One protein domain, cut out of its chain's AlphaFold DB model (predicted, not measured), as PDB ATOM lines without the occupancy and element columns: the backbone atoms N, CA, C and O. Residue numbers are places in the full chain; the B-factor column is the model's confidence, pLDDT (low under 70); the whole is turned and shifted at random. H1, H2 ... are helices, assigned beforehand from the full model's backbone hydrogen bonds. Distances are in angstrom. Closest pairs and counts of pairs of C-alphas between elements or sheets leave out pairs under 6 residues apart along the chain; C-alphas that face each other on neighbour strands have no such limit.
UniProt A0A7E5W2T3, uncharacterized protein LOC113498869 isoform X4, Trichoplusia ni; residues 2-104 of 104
ATOM      1  N   ASP A   2      26.524 -53.048 -49.716       89.62
ATOM      2  CA  ASP A   2      25.648 -53.887 -48.904       89.62
ATOM      3  C   ASP A   2      25.827 -53.731 -47.392       89.62
ATOM      4  O   ASP A   2      24.838 -53.643 -46.672       89.62
ATOM      5  N   ASP A   3      27.064 -53.702 -46.892       87.94
ATOM      6  CA  ASP A   3      27.315 -53.638 -45.447       87.94
ATOM      7  C   ASP A   3      26.880 -52.291 -44.850       87.94
ATOM      8  O   ASP A   3      26.204 -52.232 -43.822       87.94
ATOM      9  N   ILE A   4      27.159 -51.203 -45.574       87.75
ATOM     10  CA  ILE A   4      26.724 -49.851 -45.216       87.75
ATOM     11  C   ILE A   4      25.201 -49.763 -45.244       87.75
ATOM     12  O   ILE A   4      24.610 -49.246 -44.299       87.75
ATOM     13  N   PHE A   5      24.565 -50.323 -46.277       90.75
ATOM     14  CA  PHE A   5      23.110 -50.384 -46.354       90.75
ATOM     15  C   PHE A   5      22.517 -51.148 -45.165       90.75
ATOM     16  O   PHE A   5      21.635 -50.636 -44.484       90.75
ATOM     17  N   LYS A   6      23.044 -52.337 -44.843       90.56
ATOM     18  CA  LYS A   6      22.605 -53.118 -43.673       90.56
ATOM     19  C   LYS A   6      22.782 -52.336 -42.375       90.56
ATOM     20  O   LYS A   6      21.952 -52.437 -41.476       90.56
ATOM     21  N   ASN A   7      23.854 -51.556 -42.257       87.88
ATOM     22  CA  ASN A   7      24.072 -50.688 -41.108       87.88
ATOM     23  C   ASN A   7      23.073 -49.516 -41.057       87.88
ATOM     24  O   ASN A   7      22.628 -49.159 -39.968       87.88
ATOM     25  N   MET A   8      22.692 -48.936 -42.199       87.62
ATOM     26  CA  MET A   8      21.636 -47.917 -42.281       87.62
ATOM     27  C   MET A   8      20.267 -48.500 -41.934       87.62
ATOM     28  O   MET A   8      19.554 -47.917 -41.125       87.62
ATOM     29  N   GLN A   9      19.942 -49.685 -42.448       89.31
ATOM     30  CA  GLN A   9      18.710 -50.404 -42.126       89.31
ATOM     31  C   GLN A   9      18.610 -50.707 -40.624       89.31
ATOM     32  O   GLN A   9      17.589 -50.440 -40.002       89.31
ATOM     33  N   LYS A  10      19.701 -51.154 -39.985       88.69
ATOM     34  CA  LYS A  10      19.754 -51.323 -38.517       88.69
ATOM     35  C   LYS A  10      19.521 -50.022 -37.741       88.69
ATOM     36  O   LYS A  10      19.113 -50.075 -36.587       88.69
ATOM     37  N   GLN A  11      19.814 -48.873 -38.347       85.56
ATOM     38  CA  GLN A  11      19.569 -47.548 -37.774       85.56
ATOM     39  C   GLN A  11      18.180 -46.988 -38.127       85.56
ATOM     40  O   GLN A  11      17.890 -45.863 -37.725       85.56
ATOM     41  N   GLY A  12      17.350 -47.724 -38.878       86.75
ATOM     42  CA  GLY A  12      16.067 -47.236 -39.393       86.75
ATOM     43  C   GLY A  12      16.214 -46.116 -40.426       86.75
ATOM     44  O   GLY A  12      15.375 -45.229 -40.486       86.75
ATOM     45  N   LYS A  13      17.324 -46.108 -41.176       88.88
ATOM     46  CA  LYS A  13      17.666 -45.112 -42.208       88.88
ATOM     47  C   LYS A  13      17.690 -45.722 -43.607       88.88
ATOM     48  O   LYS A  13      18.532 -45.373 -44.430       88.88
ATOM     49  N   ASN A  14      16.850 -46.719 -43.846       92.44
ATOM     50  CA  ASN A  14      16.638 -47.321 -45.158       92.44
ATOM     51  C   ASN A  14      15.375 -46.777 -45.836       92.44
ATOM     52  O   ASN A  14      14.859 -47.410 -46.746       92.44
ATOM     53  N   ASP A  15      14.899 -45.608 -45.423       92.56
ATOM     54  CA  ASP A  15      13.852 -44.871 -46.114       92.56
ATOM     55  C   ASP A  15      14.381 -44.192 -47.390       92.56
ATOM     56  O   ASP A  15      15.591 -44.017 -47.593       92.56
ATOM     57  N   VAL A  16      13.459 -43.781 -48.260       91.81
ATOM     58  CA  VAL A  16      13.780 -43.109 -49.525       91.81
ATOM     59  C   VAL A  16      14.627 -41.859 -49.312       91.81
ATOM     60  O   VAL A  16      15.557 -41.631 -50.085       91.81
ATOM     61  N   ASP A  17      14.342 -41.045 -48.297       90.19
ATOM     62  CA  ASP A  17      15.060 -39.788 -48.086       90.19
ATOM     63  C   ASP A  17      16.522 -40.045 -47.708       90.19
ATOM     64  O   ASP A  17      17.432 -39.534 -48.367       90.19
ATOM     65  N   SER A  18      16.755 -40.939 -46.744       91.06
ATOM     66  CA  SER A  18      18.091 -41.359 -46.315       91.06
ATOM     67  C   SER A  18      18.921 -41.950 -47.460       91.06
ATOM     68  O   SER A  18      20.111 -41.641 -47.600       91.06
ATOM     69  N   LEU A  19      18.315 -42.789 -48.307       90.69
ATOM     70  CA  LEU A  19      19.005 -43.422 -49.434       90.69
ATOM     71  C   LEU A  19      19.296 -42.434 -50.565       90.69
ATOM     72  O   LEU A  19      20.398 -42.438 -51.117       90.69
ATOM     73  N   VAL A  20      18.354 -41.546 -50.884       89.56
ATOM     74  CA  VAL A  20      18.569 -40.463 -51.853       89.56
ATOM     75  C   VAL A  20      19.670 -39.527 -51.364       89.56
ATOM     76  O   VAL A  20      20.538 -39.131 -52.145       89.56
ATOM     77  N   GLN A  21      19.703 -39.223 -50.065       87.25
ATOM     78  CA  GLN A  21      20.768 -38.416 -49.482       87.25
ATOM     79  C   GLN A  21      22.135 -39.102 -49.606       87.25
ATOM     80  O   GLN A  21      23.125 -38.431 -49.894       87.25
ATOM     81  N   TRP A  22      22.208 -40.426 -49.440       88.00
ATOM     82  CA  TRP A  22      23.450 -41.180 -49.638       88.00
ATOM     83  C   TRP A  22      23.914 -41.162 -51.102       88.00
ATOM     84  O   TRP A  22      25.090 -40.908 -51.366       88.00
ATOM     85  N   ILE A  23      22.994 -41.323 -52.059       86.94
ATOM     86  CA  ILE A  23      23.300 -41.178 -53.492       86.94
ATOM     87  C   ILE A  23      23.865 -39.778 -53.777       86.94
ATOM     88  O   ILE A  23      24.885 -39.655 -54.457       86.94
ATOM     89  N   LYS A  24      23.276 -38.725 -53.201       84.81
ATOM     90  CA  LYS A  24      23.773 -37.348 -53.342       84.81
ATOM     91  C   LYS A  24      25.152 -37.140 -52.711       84.81
ATOM     92  O   LYS A  24      26.012 -36.531 -53.345       84.81
ATOM     93  N   ASP A  25      25.379 -37.633 -51.490       82.19
ATOM     94  CA  ASP A  25      26.669 -37.473 -50.789       82.19
ATOM     95  C   ASP A  25      27.805 -38.185 -51.521       82.19
ATOM     96  O   ASP A  25      28.936 -37.712 -51.504       82.19
ATOM     97  N   SER A  26      27.492 -39.282 -52.216       78.69
ATOM     98  CA  SER A  26      28.476 -40.037 -52.988       78.69
ATOM     99  C   SER A  26      28.957 -39.356 -54.268       78.69
ATOM    100  O   SER A  26      29.779 -39.934 -54.979       78.69
ATOM    101  N   LYS A  27      28.417 -38.169 -54.602       74.44
ATOM    102  CA  LYS A  27      28.728 -37.412 -55.831       74.44
ATOM    103  C   LYS A  27      28.666 -38.266 -57.095       74.44
ATOM    104  O   LYS A  27      29.347 -38.005 -58.083       74.44
ATOM    105  N   ILE A  28      27.878 -39.334 -57.037       69.81
ATOM    106  CA  ILE A  28      27.584 -40.178 -58.184       69.81
ATOM    107  C   ILE A  28      26.715 -39.381 -59.127       69.81
ATOM    108  O   ILE A  28      26.921 -39.419 -60.325       69.81
ATOM    109  N   VAL A  29      25.771 -38.630 -58.577       65.25
ATOM    110  CA  VAL A  29      25.005 -37.632 -59.301       65.25
ATOM    111  C   VAL A  29      25.680 -36.282 -59.091       65.25
ATOM    112  O   VAL A  29      25.967 -35.904 -57.953       65.25
ATOM    113  N   ASP A  30      25.924 -35.544 -60.175       64.81
ATOM    114  CA  ASP A  30      26.060 -34.089 -60.081       64.81
ATOM    115  C   ASP A  30      24.830 -33.638 -59.292       64.81
ATOM    116  O   ASP A  30      23.722 -33.984 -59.697       64.81
ATOM    117  N   GLY A  31      24.993 -32.996 -58.130       61.22
ATOM    118  CA  GLY A  31      23.943 -32.782 -57.111       61.22
ATOM    119  C   GLY A  31      22.716 -31.963 -57.552       61.22
ATOM    120  O   GLY A  31      21.993 -31.418 -56.720       61.22
ATOM    121  N   SER A  32      22.507 -31.850 -58.857       68.62
ATOM    122  CA  SER A  32      21.340 -31.394 -59.580       68.62
ATOM    123  C   SER A  32      20.046 -31.967 -59.020       68.62
ATOM    124  O   SER A  32      19.863 -33.175 -58.855       68.62
ATOM    125  N   LYS A  33      19.098 -31.056 -58.821       73.44
ATOM    126  CA  LYS A  33      17.743 -31.334 -58.346       73.44
ATOM    127  C   LYS A  33      17.008 -32.368 -59.211       73.44
ATOM    128  O   LYS A  33      16.280 -33.198 -58.689       73.44
ATOM    129  N   GLU A  34      17.278 -32.373 -60.516       76.88
ATOM    130  CA  GLU A  34      16.710 -33.338 -61.465       76.88
ATOM    131  C   GLU A  34      17.079 -34.793 -61.128       76.88
ATOM    132  O   GLU A  34      16.233 -35.683 -61.198       76.88
ATOM    133  N   LEU A  35      18.325 -35.044 -60.712       73.62
ATOM    134  CA  LEU A  35      18.780 -36.388 -60.346       73.62
ATOM    135  C   LEU A  35      18.227 -36.821 -58.982       73.62
ATOM    136  O   LEU A  35      17.943 -38.001 -58.793       73.62
ATOM    137  N   GLU A  36      17.998 -35.882 -58.061       80.06
ATOM    138  CA  GLU A  36      17.288 -36.148 -56.803       80.06
ATOM    139  C   GLU A  36      15.829 -36.558 -57.055       80.06
ATOM    140  O   GLU A  36      15.367 -37.572 -56.528       80.06
ATOM    141  N   GLU A  37      15.106 -35.804 -57.886       84.94
ATOM    142  CA  GLU A  37      13.717 -36.119 -58.232       84.94
ATOM    143  C   GLU A  37      13.615 -37.445 -58.990       84.94
ATOM    144  O   GLU A  37      12.721 -38.249 -58.712       84.94
ATOM    145  N   LYS A  38      14.569 -37.732 -59.883       83.62
ATOM    146  CA  LYS A  38      14.694 -39.041 -60.533       83.62
ATOM    147  C   LYS A  38      14.951 -40.153 -59.523       83.62
ATOM    148  O   LYS A  38      14.241 -41.153 -59.570       83.62
ATOM    149  N   ALA A  39      15.897 -39.983 -58.595       82.81
ATOM    150  CA  ALA A  39      16.188 -40.986 -57.569       82.81
ATOM    151  C   ALA A  39      14.921 -41.324 -56.784       82.81
ATOM    152  O   ALA A  39      14.521 -42.484 -56.720       82.81
ATOM    153  N   ARG A  40      14.226 -40.293 -56.288       87.44
ATOM    154  CA  ARG A  40      12.940 -40.438 -55.595       87.44
ATOM    155  C   ARG A  40      11.888 -41.125 -56.465       87.44
ATOM    156  O   ARG A  40      11.176 -41.998 -55.983       87.44
ATOM    157  N   SER A  41      11.809 -40.785 -57.750       88.44
ATOM    158  CA  SER A  41      10.879 -41.419 -58.691       88.44
ATOM    159  C   SER A  41      11.164 -42.912 -58.887       88.44
ATOM    160  O   SER A  41      10.234 -43.714 -58.935       88.44
ATOM    161  N   LEU A  42      12.435 -43.323 -58.918       86.56
ATOM    162  CA  LEU A  42      12.819 -44.735 -59.025       86.56
ATOM    163  C   LEU A  42      12.437 -45.551 -57.776       86.56
ATOM    164  O   LEU A  42      12.157 -46.750 -57.889       86.56
ATOM    165  N   PHE A  43      12.352 -44.899 -56.613       87.62
ATOM    166  CA  PHE A  43      11.842 -45.503 -55.383       87.62
ATOM    167  C   PHE A  43      10.313 -45.517 -55.268       87.62
ATOM    168  O   PHE A  43       9.801 -46.300 -54.481       87.62
ATOM    169  N   ARG A  44       9.552 -44.755 -56.072       82.12
ATOM    170  CA  ARG A  44       8.069 -44.759 -56.015       82.12
ATOM    171  C   ARG A  44       7.418 -46.114 -56.304       82.12
ATOM    172  O   ARG A  44       6.239 -46.287 -56.034       82.12
ATOM    173  N   GLY A  45       8.161 -47.051 -56.890       72.56
ATOM    174  CA  GLY A  45       7.723 -48.435 -57.080       72.56
ATOM    175  C   GLY A  45       8.113 -49.380 -55.939       72.56
ATOM    176  O   GLY A  45       8.056 -50.587 -56.143       72.56
ATOM    177  N   ALA A  46       8.615 -48.870 -54.812       81.88
ATOM    178  CA  ALA A  46       8.847 -49.666 -53.613       81.88
ATOM    179  C   ALA A  46       7.525 -49.929 -52.877       81.88
ATOM    180  O   ALA A  46       6.611 -49.108 -52.933       81.88
ATOM    181  N   GLU A  47       7.433 -51.073 -52.199       81.88
ATOM    182  CA  GLU A  47       6.253 -51.442 -51.406       81.88
ATOM    183  C   GLU A  47       6.074 -50.533 -50.182       81.88
ATOM    184  O   GLU A  47       4.945 -50.196 -49.834       81.88
ATOM    185  N   ASP A  48       7.182 -50.097 -49.577       88.50
ATOM    186  CA  ASP A  48       7.208 -49.174 -48.446       88.50
ATOM    187  C   ASP A  48       8.326 -48.138 -48.637       88.50
ATOM    188  O   ASP A  48       9.473 -48.485 -48.912       88.50
ATOM    189  N   GLU A  49       7.997 -46.850 -48.530       88.12
ATOM    190  CA  GLU A  49       8.956 -45.750 -48.712       88.12
ATOM    191  C   GLU A  49       9.849 -45.487 -47.486       88.12
ATOM    192  O   GLU A  49      10.857 -44.788 -47.592       88.12
ATOM    193  N   ASN A  50       9.503 -46.050 -46.330       91.00
ATOM    194  CA  ASN A  50      10.262 -45.955 -45.086       91.00
ATOM    195  C   ASN A  50      11.114 -47.208 -44.830       91.00
ATOM    196  O   ASN A  50      12.079 -47.138 -44.072       91.00
ATOM    197  N   ASP A  51      10.787 -48.329 -45.477       92.00
ATOM    198  CA  ASP A  51      11.533 -49.585 -45.403       92.00
ATOM    199  C   ASP A  51      11.893 -50.100 -46.801       92.00
ATOM    200  O   ASP A  51      11.277 -51.005 -47.363       92.00
ATOM    201  N   ILE A  52      12.926 -49.508 -47.398       93.69
ATOM    202  CA  ILE A  52      13.418 -49.963 -48.695       93.69
ATOM    203  C   ILE A  52      14.268 -51.218 -48.500       93.69
ATOM    204  O   ILE A  52      15.153 -51.266 -47.642       93.69
ATOM    205  N   SER A  53      14.039 -52.220 -49.348       92.25
ATOM    206  CA  SER A  53      14.851 -53.436 -49.434       92.25
ATOM    207  C   SER A  53      16.185 -53.186 -50.138       92.25
ATOM    208  O   SER A  53      16.275 -52.410 -51.092       92.25
ATOM    209  N   LEU A  54      17.224 -53.935 -49.753       91.31
ATOM    210  CA  LEU A  54      18.543 -53.869 -50.400       91.31
ATOM    211  C   LEU A  54      18.466 -54.120 -51.914       91.31
ATOM    212  O   LEU A  54      19.155 -53.456 -52.683       91.31
ATOM    213  N   GLU A  55      17.626 -55.061 -52.346       91.88
ATOM    214  CA  GLU A  55      17.419 -55.374 -53.766       91.88
ATOM    215  C   GLU A  55      16.861 -54.173 -54.529       91.88
ATOM    216  O   GLU A  55      17.384 -53.809 -55.581       91.88
ATOM    217  N   LYS A  56      15.868 -53.489 -53.950       91.31
ATOM    218  CA  LYS A  56      15.298 -52.286 -54.549       91.31
ATOM    219  C   LYS A  56      16.324 -51.163 -54.621       91.31
ATOM    220  O   LYS A  56      16.429 -50.492 -55.643       91.31
ATOM    221  N   PHE A  57      17.116 -50.985 -53.566       91.81
ATOM    222  CA  PHE A  57      18.196 -50.005 -53.572       91.81
ATOM    223  C   PHE A  57      19.231 -50.301 -54.668       91.81
ATOM    224  O   PHE A  57      19.592 -49.399 -55.421       91.81
ATOM    225  N   LYS A  58      19.651 -51.562 -54.830       92.31
ATOM    226  CA  LYS A  58      20.552 -51.978 -55.919       92.31
ATOM    227  C   LYS A  58      19.962 -51.725 -57.304       92.31
ATOM    228  O   LYS A  58      20.683 -51.213 -58.153       92.31
ATOM    229  N   GLU A  59      18.673 -52.001 -57.513       91.62
ATOM    230  CA  GLU A  59      17.982 -51.693 -58.775       91.62
ATOM    231  C   GLU A  59      18.068 -50.194 -59.107       91.62
ATOM    232  O   GLU A  59      18.339 -49.813 -60.247       91.62
ATOM    233  N   VAL A  60      17.872 -49.323 -58.111       90.00
ATOM    234  CA  VAL A  60      18.002 -47.872 -58.305       90.00
ATOM    235  C   VAL A  60      19.433 -47.501 -58.702       90.00
ATOM    236  O   VAL A  60      19.621 -46.755 -59.663       90.00
ATOM    237  N   ILE A  61      20.441 -48.046 -58.016       89.88
ATOM    238  CA  ILE A  61      21.854 -47.792 -58.336       89.88
ATOM    239  C   ILE A  61      22.224 -48.295 -59.735       89.88
ATOM    240  O   ILE A  61      22.936 -47.604 -60.460       89.88
ATOM    241  N   GLU A  62      21.717 -49.456 -60.144       90.50
ATOM    242  CA  GLU A  62      21.923 -49.993 -61.489       90.50
ATOM    243  C   GLU A  62      21.340 -49.064 -62.559       90.50
ATOM    244  O   GLU A  62      22.031 -48.720 -63.518       90.50
ATOM    245  N   LYS A  63      20.113 -48.564 -62.364       87.81
ATOM    246  CA  LYS A  63      19.500 -47.590 -63.281       87.81
ATOM    247  C   LYS A  63      20.319 -46.303 -63.385       87.81
ATOM    248  O   LYS A  63      20.555 -45.829 -64.496       87.81
ATOM    249  N   PHE A  64      20.823 -45.786 -62.263       82.88
ATOM    250  CA  PHE A  64      21.731 -44.634 -62.273       82.88
ATOM    251  C   PHE A  64      23.036 -44.915 -63.017       82.88
ATOM    252  O   PHE A  64      23.504 -44.061 -63.769       82.88
ATOM    253  N   ALA A  65      23.625 -46.095 -62.822       85.50
ATOM    254  CA  ALA A  65      24.840 -46.493 -63.520       85.50
ATOM    255  C   ALA A  65      24.613 -46.520 -65.040       85.50
ATOM    256  O   ALA A  65      25.376 -45.902 -65.785       85.50
ATOM    257  N   VAL A  66      23.510 -47.129 -65.490       87.31
ATOM    258  CA  VAL A  66      23.113 -47.173 -66.906       87.31
ATOM    259  C   VAL A  66      22.907 -45.767 -67.480       87.31
ATOM    260  O   VAL A  66      23.451 -45.467 -68.543       87.31
ATOM    261  N   GLU A  67      22.185 -44.882 -66.784       81.81
ATOM    262  CA  GLU A  67      21.966 -43.496 -67.237       81.81
ATOM    263  C   GLU A  67      23.281 -42.718 -67.380       81.81
ATOM    264  O   GLU A  67      23.456 -41.944 -68.323       81.81
ATOM    265  N   GLN A  68      24.236 -42.959 -66.483       77.81
ATOM    266  CA  GLN A  68      25.543 -42.309 -66.510       77.81
ATOM    267  C   GLN A  68      26.566 -42.994 -67.417       77.81
ATOM    268  O   GLN A  68      27.704 -42.532 -67.504       77.81
ATOM    269  N   LYS A  69      26.186 -44.081 -68.101       85.50
ATOM    270  CA  LYS A  69      27.100 -44.926 -68.888       85.50
ATOM    271  C   LYS A  69      28.288 -45.434 -68.057       85.50
ATOM    272  O   LYS A  69      29.398 -45.568 -68.568       85.50
ATOM    273  N   ARG A  70      28.049 -45.697 -66.772       85.00
ATOM    274  CA  ARG A  70      29.008 -46.267 -65.819       85.00
ATOM    275  C   ARG A  70      28.600 -47.694 -65.477       85.00
ATOM    276  O   ARG A  70      27.448 -48.084 -65.650       85.00
ATOM    277  N   ASN A  71      29.542 -48.474 -64.964       87.62
ATOM    278  CA  ASN A  71      29.246 -49.819 -64.483       87.62
ATOM    279  C   ASN A  71      28.726 -49.770 -63.045       87.62
ATOM    280  O   ASN A  71      29.179 -48.948 -62.247       87.62
ATOM    281  N   PHE A  72      27.809 -50.681 -62.707       87.00
ATOM    282  CA  PHE A  72      27.249 -50.791 -61.357       87.00
ATOM    283  C   PHE A  72      28.344 -50.880 -60.286       87.00
ATOM    284  O   PHE A  72      28.271 -50.176 -59.286       87.00
ATOM    285  N   GLU A  73      29.380 -51.691 -60.515       89.00
ATOM    286  CA  GLU A  73      30.477 -51.872 -59.558       89.00
ATOM    287  C   GLU A  73      31.213 -50.561 -59.252       89.00
ATOM    288  O   GLU A  73      31.467 -50.269 -58.088       89.00
ATOM    289  N   GLU A  74      31.483 -49.723 -60.257       86.69
ATOM    290  CA  GLU A  74      32.155 -48.435 -60.038       86.69
ATOM    291  C   GLU A  74      31.300 -47.475 -59.206       86.69
ATOM    292  O   GLU A  74      31.796 -46.762 -58.331       86.69
ATOM    293  N   VAL A  75      29.996 -47.468 -59.472       86.19
ATOM    294  CA  VAL A  75      29.011 -46.650 -58.764       86.19
ATOM    295  C   VAL A  75      28.847 -47.151 -57.320       86.19
ATOM    296  O   VAL A  75      28.886 -46.359 -56.378       86.19
ATOM    297  N   ALA A  76      28.762 -48.466 -57.114       87.25
ATOM    298  CA  ALA A  76      28.688 -49.086 -55.793       87.25
ATOM    299  C   ALA A  76      29.956 -48.824 -54.960       87.25
ATOM    300  O   ALA A  76      29.852 -48.429 -53.798       87.25
ATOM    301  N   GLN A  77      31.143 -48.955 -55.557       86.81
ATOM    302  CA  GLN A  77      32.411 -48.636 -54.897       86.81
ATOM    303  C   GLN A  77      32.502 -47.159 -54.505       86.81
ATOM    304  O   GLN A  77      33.029 -46.829 -53.440       86.81
ATOM    305  N   GLN A  78      31.976 -46.256 -55.332       84.69
ATOM    306  CA  GLN A  78      31.924 -44.836 -55.004       84.69
ATOM    307  C   GLN A  78      30.973 -44.561 -53.827       84.69
ATOM    308  O   GLN A  78      31.359 -43.853 -52.897       84.69
ATOM    309  N   LEU A  79      29.789 -45.186 -53.800       84.88
ATOM    310  CA  LEU A  79      28.871 -45.154 -52.649       84.88
ATOM    311  C   LEU A  79      29.523 -45.671 -51.371       84.88
ATOM    312  O   LEU A  79      29.234 -45.154 -50.296       84.88
ATOM    313  N   GLU A  80      30.387 -46.680 -51.466       85.00
ATOM    314  CA  GLU A  80      31.120 -47.210 -50.317       85.00
ATOM    315  C   GLU A  80      32.194 -46.272 -49.809       85.00
ATOM    316  O   GLU A  80      32.299 -46.035 -48.607       85.00
ATOM    317  N   LYS A  81      32.997 -45.758 -50.737       82.38
ATOM    318  CA  LYS A  81      34.119 -44.885 -50.426       82.38
ATOM    319  C   LYS A  81      33.640 -43.571 -49.831       82.38
ATOM    320  O   LYS A  81      34.231 -43.075 -48.877       82.38
ATOM    321  N   GLU A  82      32.594 -43.001 -50.419       80.44
ATOM    322  CA  GLU A  82      32.009 -41.773 -49.910       80.44
ATOM    323  C   GLU A  82      31.109 -42.088 -48.717       80.44
ATOM    324  O   GLU A  82      31.220 -41.414 -47.714       80.44
ATOM    325  N   GLY A  83      30.298 -43.141 -48.724       72.75
ATOM    326  CA  GLY A  83      29.418 -43.470 -47.599       72.75
ATOM    327  C   GLY A  83      28.373 -42.376 -47.285       72.75
ATOM    328  O   GLY A  83      28.415 -41.277 -47.830       72.75
ATOM    329  N   PRO A  84      27.396 -42.641 -46.404       73.69
ATOM    330  CA  PRO A  84      26.416 -41.640 -46.005       73.69
ATOM    331  C   PRO A  84      27.066 -40.606 -45.082       73.69
ATOM    332  O   PRO A  84      27.758 -40.974 -44.125       73.69
ATOM    333  N   THR A  85      26.762 -39.320 -45.270       68.00
ATOM    334  CA  THR A  85      27.233 -38.227 -44.396       68.00
ATOM    335  C   THR A  85      26.951 -38.503 -42.919       68.00
ATOM    336  O   THR A  85      27.768 -38.222 -42.045       68.00
ATOM    337  N   VAL A  86      25.799 -39.112 -42.626       57.97
ATOM    338  CA  VAL A  86      25.384 -39.441 -41.259       57.97
ATOM    339  C   VAL A  86      26.289 -40.506 -40.626       57.97
ATOM    340  O   VAL A  86      26.581 -40.434 -39.436       57.97
ATOM    341  N   VAL A  87      26.781 -41.467 -41.417       59.41
ATOM    342  CA  VAL A  87      27.718 -42.499 -40.952       59.41
ATOM    343  C   VAL A  87      29.091 -41.875 -40.720       59.41
ATOM    344  O   VAL A  87      29.701 -42.135 -39.684       59.41
ATOM    345  N   LYS A  88      29.541 -40.974 -41.607       59.28
ATOM    346  CA  LYS A  88      30.765 -40.186 -41.391       59.28
ATOM    347  C   LYS A  88      30.708 -39.398 -40.082       59.28
ATOM    348  O   LYS A  88      31.662 -39.443 -39.314       59.28
ATOM    349  N   ALA A  89      29.594 -38.716 -39.803       57.22
ATOM    350  CA  ALA A  89      29.428 -37.908 -38.595       57.22
ATOM    351  C   ALA A  89      29.415 -38.756 -37.311       57.22
ATOM    352  O   ALA A  89      30.051 -38.382 -36.327       57.22
ATOM    353  N   VAL A  90      28.761 -39.924 -37.323       57.09
ATOM    354  CA  VAL A  90      28.778 -40.863 -36.186       57.09
ATOM    355  C   VAL A  90      30.179 -41.434 -35.959       57.09
ATOM    356  O   VAL A  90      30.658 -41.437 -34.828       57.09
ATOM    357  N   ILE A  91      30.877 -41.865 -37.015       59.69
ATOM    358  CA  ILE A  91      32.251 -42.384 -36.904       59.69
ATOM    359  C   ILE A  91      33.211 -41.290 -36.424       59.69
ATOM    360  O   ILE A  91      34.047 -41.554 -35.560       59.69
ATOM    361  N   ALA A  92      33.084 -40.068 -36.942       60.53
ATOM    362  CA  ALA A  92      33.887 -38.929 -36.514       60.53
ATOM    363  C   ALA A  92      33.615 -38.570 -35.046       60.53
ATOM    364  O   ALA A  92      34.561 -38.377 -34.287       60.53
ATOM    365  N   GLY A  93      32.348 -38.565 -34.617       57.25
ATOM    366  CA  GLY A  93      31.963 -38.329 -33.224       57.25
ATOM    367  C   GLY A  93      32.493 -39.400 -32.267       57.25
ATOM    368  O   GLY A  93      33.069 -39.068 -31.235       57.25
ATOM    369  N   VAL A  94      32.379 -40.684 -32.627       60.41
ATOM    370  CA  VAL A  94      32.912 -41.804 -31.827       60.41
ATOM    371  C   VAL A  94      34.441 -41.793 -31.796       60.41
ATOM    372  O   VAL A  94      35.032 -42.047 -30.749       60.41
ATOM    373  N   SER A  95      35.096 -41.484 -32.917       59.84
ATOM    374  CA  SER A  95      36.560 -41.405 -32.985       59.84
ATOM    375  C   SER A  95      37.091 -40.236 -32.160       59.84
ATOM    376  O   SER A  95      37.988 -40.444 -31.352       59.84
ATOM    377  N   ALA A  96      36.491 -39.047 -32.277       59.69
ATOM    378  CA  ALA A  96      36.850 -37.879 -31.471       59.69
ATOM    379  C   ALA A  96      36.619 -38.122 -29.969       59.69
ATOM    380  O   ALA A  96      37.456 -37.771 -29.140       59.69
ATOM    381  N   PHE A  97      35.522 -38.791 -29.608       60.03
ATOM    382  CA  PHE A  97      35.246 -39.190 -28.227       60.03
ATOM    383  C   PHE A  97      36.262 -40.213 -27.691       60.03
ATOM    384  O   PHE A  97      36.731 -40.102 -26.557       60.03
ATOM    385  N   LYS A  98      36.648 -41.199 -28.510       57.88
ATOM    386  CA  LYS A  98      37.646 -42.217 -28.155       57.88
ATOM    387  C   LYS A  98      39.052 -41.631 -28.014       57.88
ATOM    388  O   LYS A  98      39.796 -42.089 -27.151       57.88
ATOM    389  N   ASP A  99      39.407 -40.645 -28.831       65.56
ATOM    390  CA  ASP A  99      40.695 -39.949 -28.758       65.56
ATOM    391  C   ASP A  99      40.808 -39.144 -27.451       65.56
ATOM    392  O   ASP A  99      41.776 -39.294 -26.707       65.56
ATOM    393  N   VAL A 100      39.738 -38.429 -27.075       66.44
ATOM    394  CA  VAL A 100      39.625 -37.735 -25.778       66.44
ATOM    395  C   VAL A 100      39.702 -38.700 -24.587       66.44
ATOM    396  O   VAL A 100      40.310 -38.370 -23.571       66.44
ATOM    397  N   MET A 101      39.127 -39.903 -24.688       64.50
ATOM    398  CA  MET A 101      39.213 -40.913 -23.620       64.50
ATOM    399  C   MET A 101      40.572 -41.616 -23.525       64.50
ATOM    400  O   MET A 101      40.923 -42.091 -22.447       64.50
ATOM    401  N   LYS A 102      41.323 -41.720 -24.627       66.56
ATOM    402  CA  LYS A 102      42.669 -42.317 -24.640       66.56
ATOM    403  C   LYS A 102      43.778 -41.329 -24.278       66.56
ATOM    404  O   LYS A 102      44.875 -41.773 -23.957       66.56
ATOM    405  N   GLY A 103      43.512 -40.026 -24.328       55.25
ATOM    406  CA  GLY A 103      44.462 -38.966 -23.989       55.25
ATOM    407  C   GLY A 103      44.603 -38.664 -22.492       55.25
ATOM    408  O   GLY A 103      44.715 -37.490 -22.145       55.25
ATOM    409  N   LYS A 104      44.579 -39.666 -21.603       45.12
ATOM    410  CA  LYS A 104      44.760 -39.465 -20.154       45.12
ATOM    411  C   LYS A 104      45.855 -40.349 -19.578       45.12
ATOM    412  O   LYS A 104      45.858 -41.554 -19.908       45.12
TER     413      LYS A 104
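What this domain is: This is residues 2 to 104 of the 104 residues of the protein "uncharacterized protein LOC113498869 isoform X4" of Trichoplusia ni (UniProt A0A7E5W2T3). Five short helices, H1 to H5, cross one another in a compact head, and H6 makes a long arm: residues 88 to 104, of which 88 to 102 belong to H6, stick out. In the head H2, H3 and H4 fold back on one another as two helical hairpins, while H1 and H5 meet H4 toward its two ends. The printed part has 103 residues with six named helices, H1 to H6 in chain order, and no named strand: all helix. It is only just compact, close to loose, with a radius of gyration of the C-alphas of 15.1 A, and spans 52 by 28 by 24 A.

Where its parts are: Find C-alpha 2 at (25.648, -53.887, -48.904), where H1, residues 2 to 10, begins. Next come H2, residues 16 to 25, and H3, residues 33 to 43. H4, residues 54 to 67, is 20.1 A long; H5 has residues 72 to 82. H6, residues 85 to 102, runs 25.4 A to C-alpha 102 at (42.669, -42.317, -24.640).

How they stand to each other: H1 only just touches H4, with 3 pairs of C-alphas within 8 A, the closest Phe 5 and Leu 54 at 7.0 A. The hairpin H2 and H3 touches closest at C-alphas 20 and 39, 6.2 A apart, at a steep tilt of 43 degrees. In the hairpin H3 and H4, look at C-alphas 42 and 60, the closest, 6.1 A apart. H4 touches H5 with residues 61 to 66 alone, closest at C-alphas 65 and 72, 5.4 A. H6 touches no helix. Each helix has every O i to N i+4 pair within hydrogen-bond range.

The domain as a whole: The C-alphas of Gly 45 and Lys 104 are farthest apart, 53.1 A. The printed part has no cut, and no link is long. Look for pLDDT under 70 at residues 28 to 32 and 85 to 104.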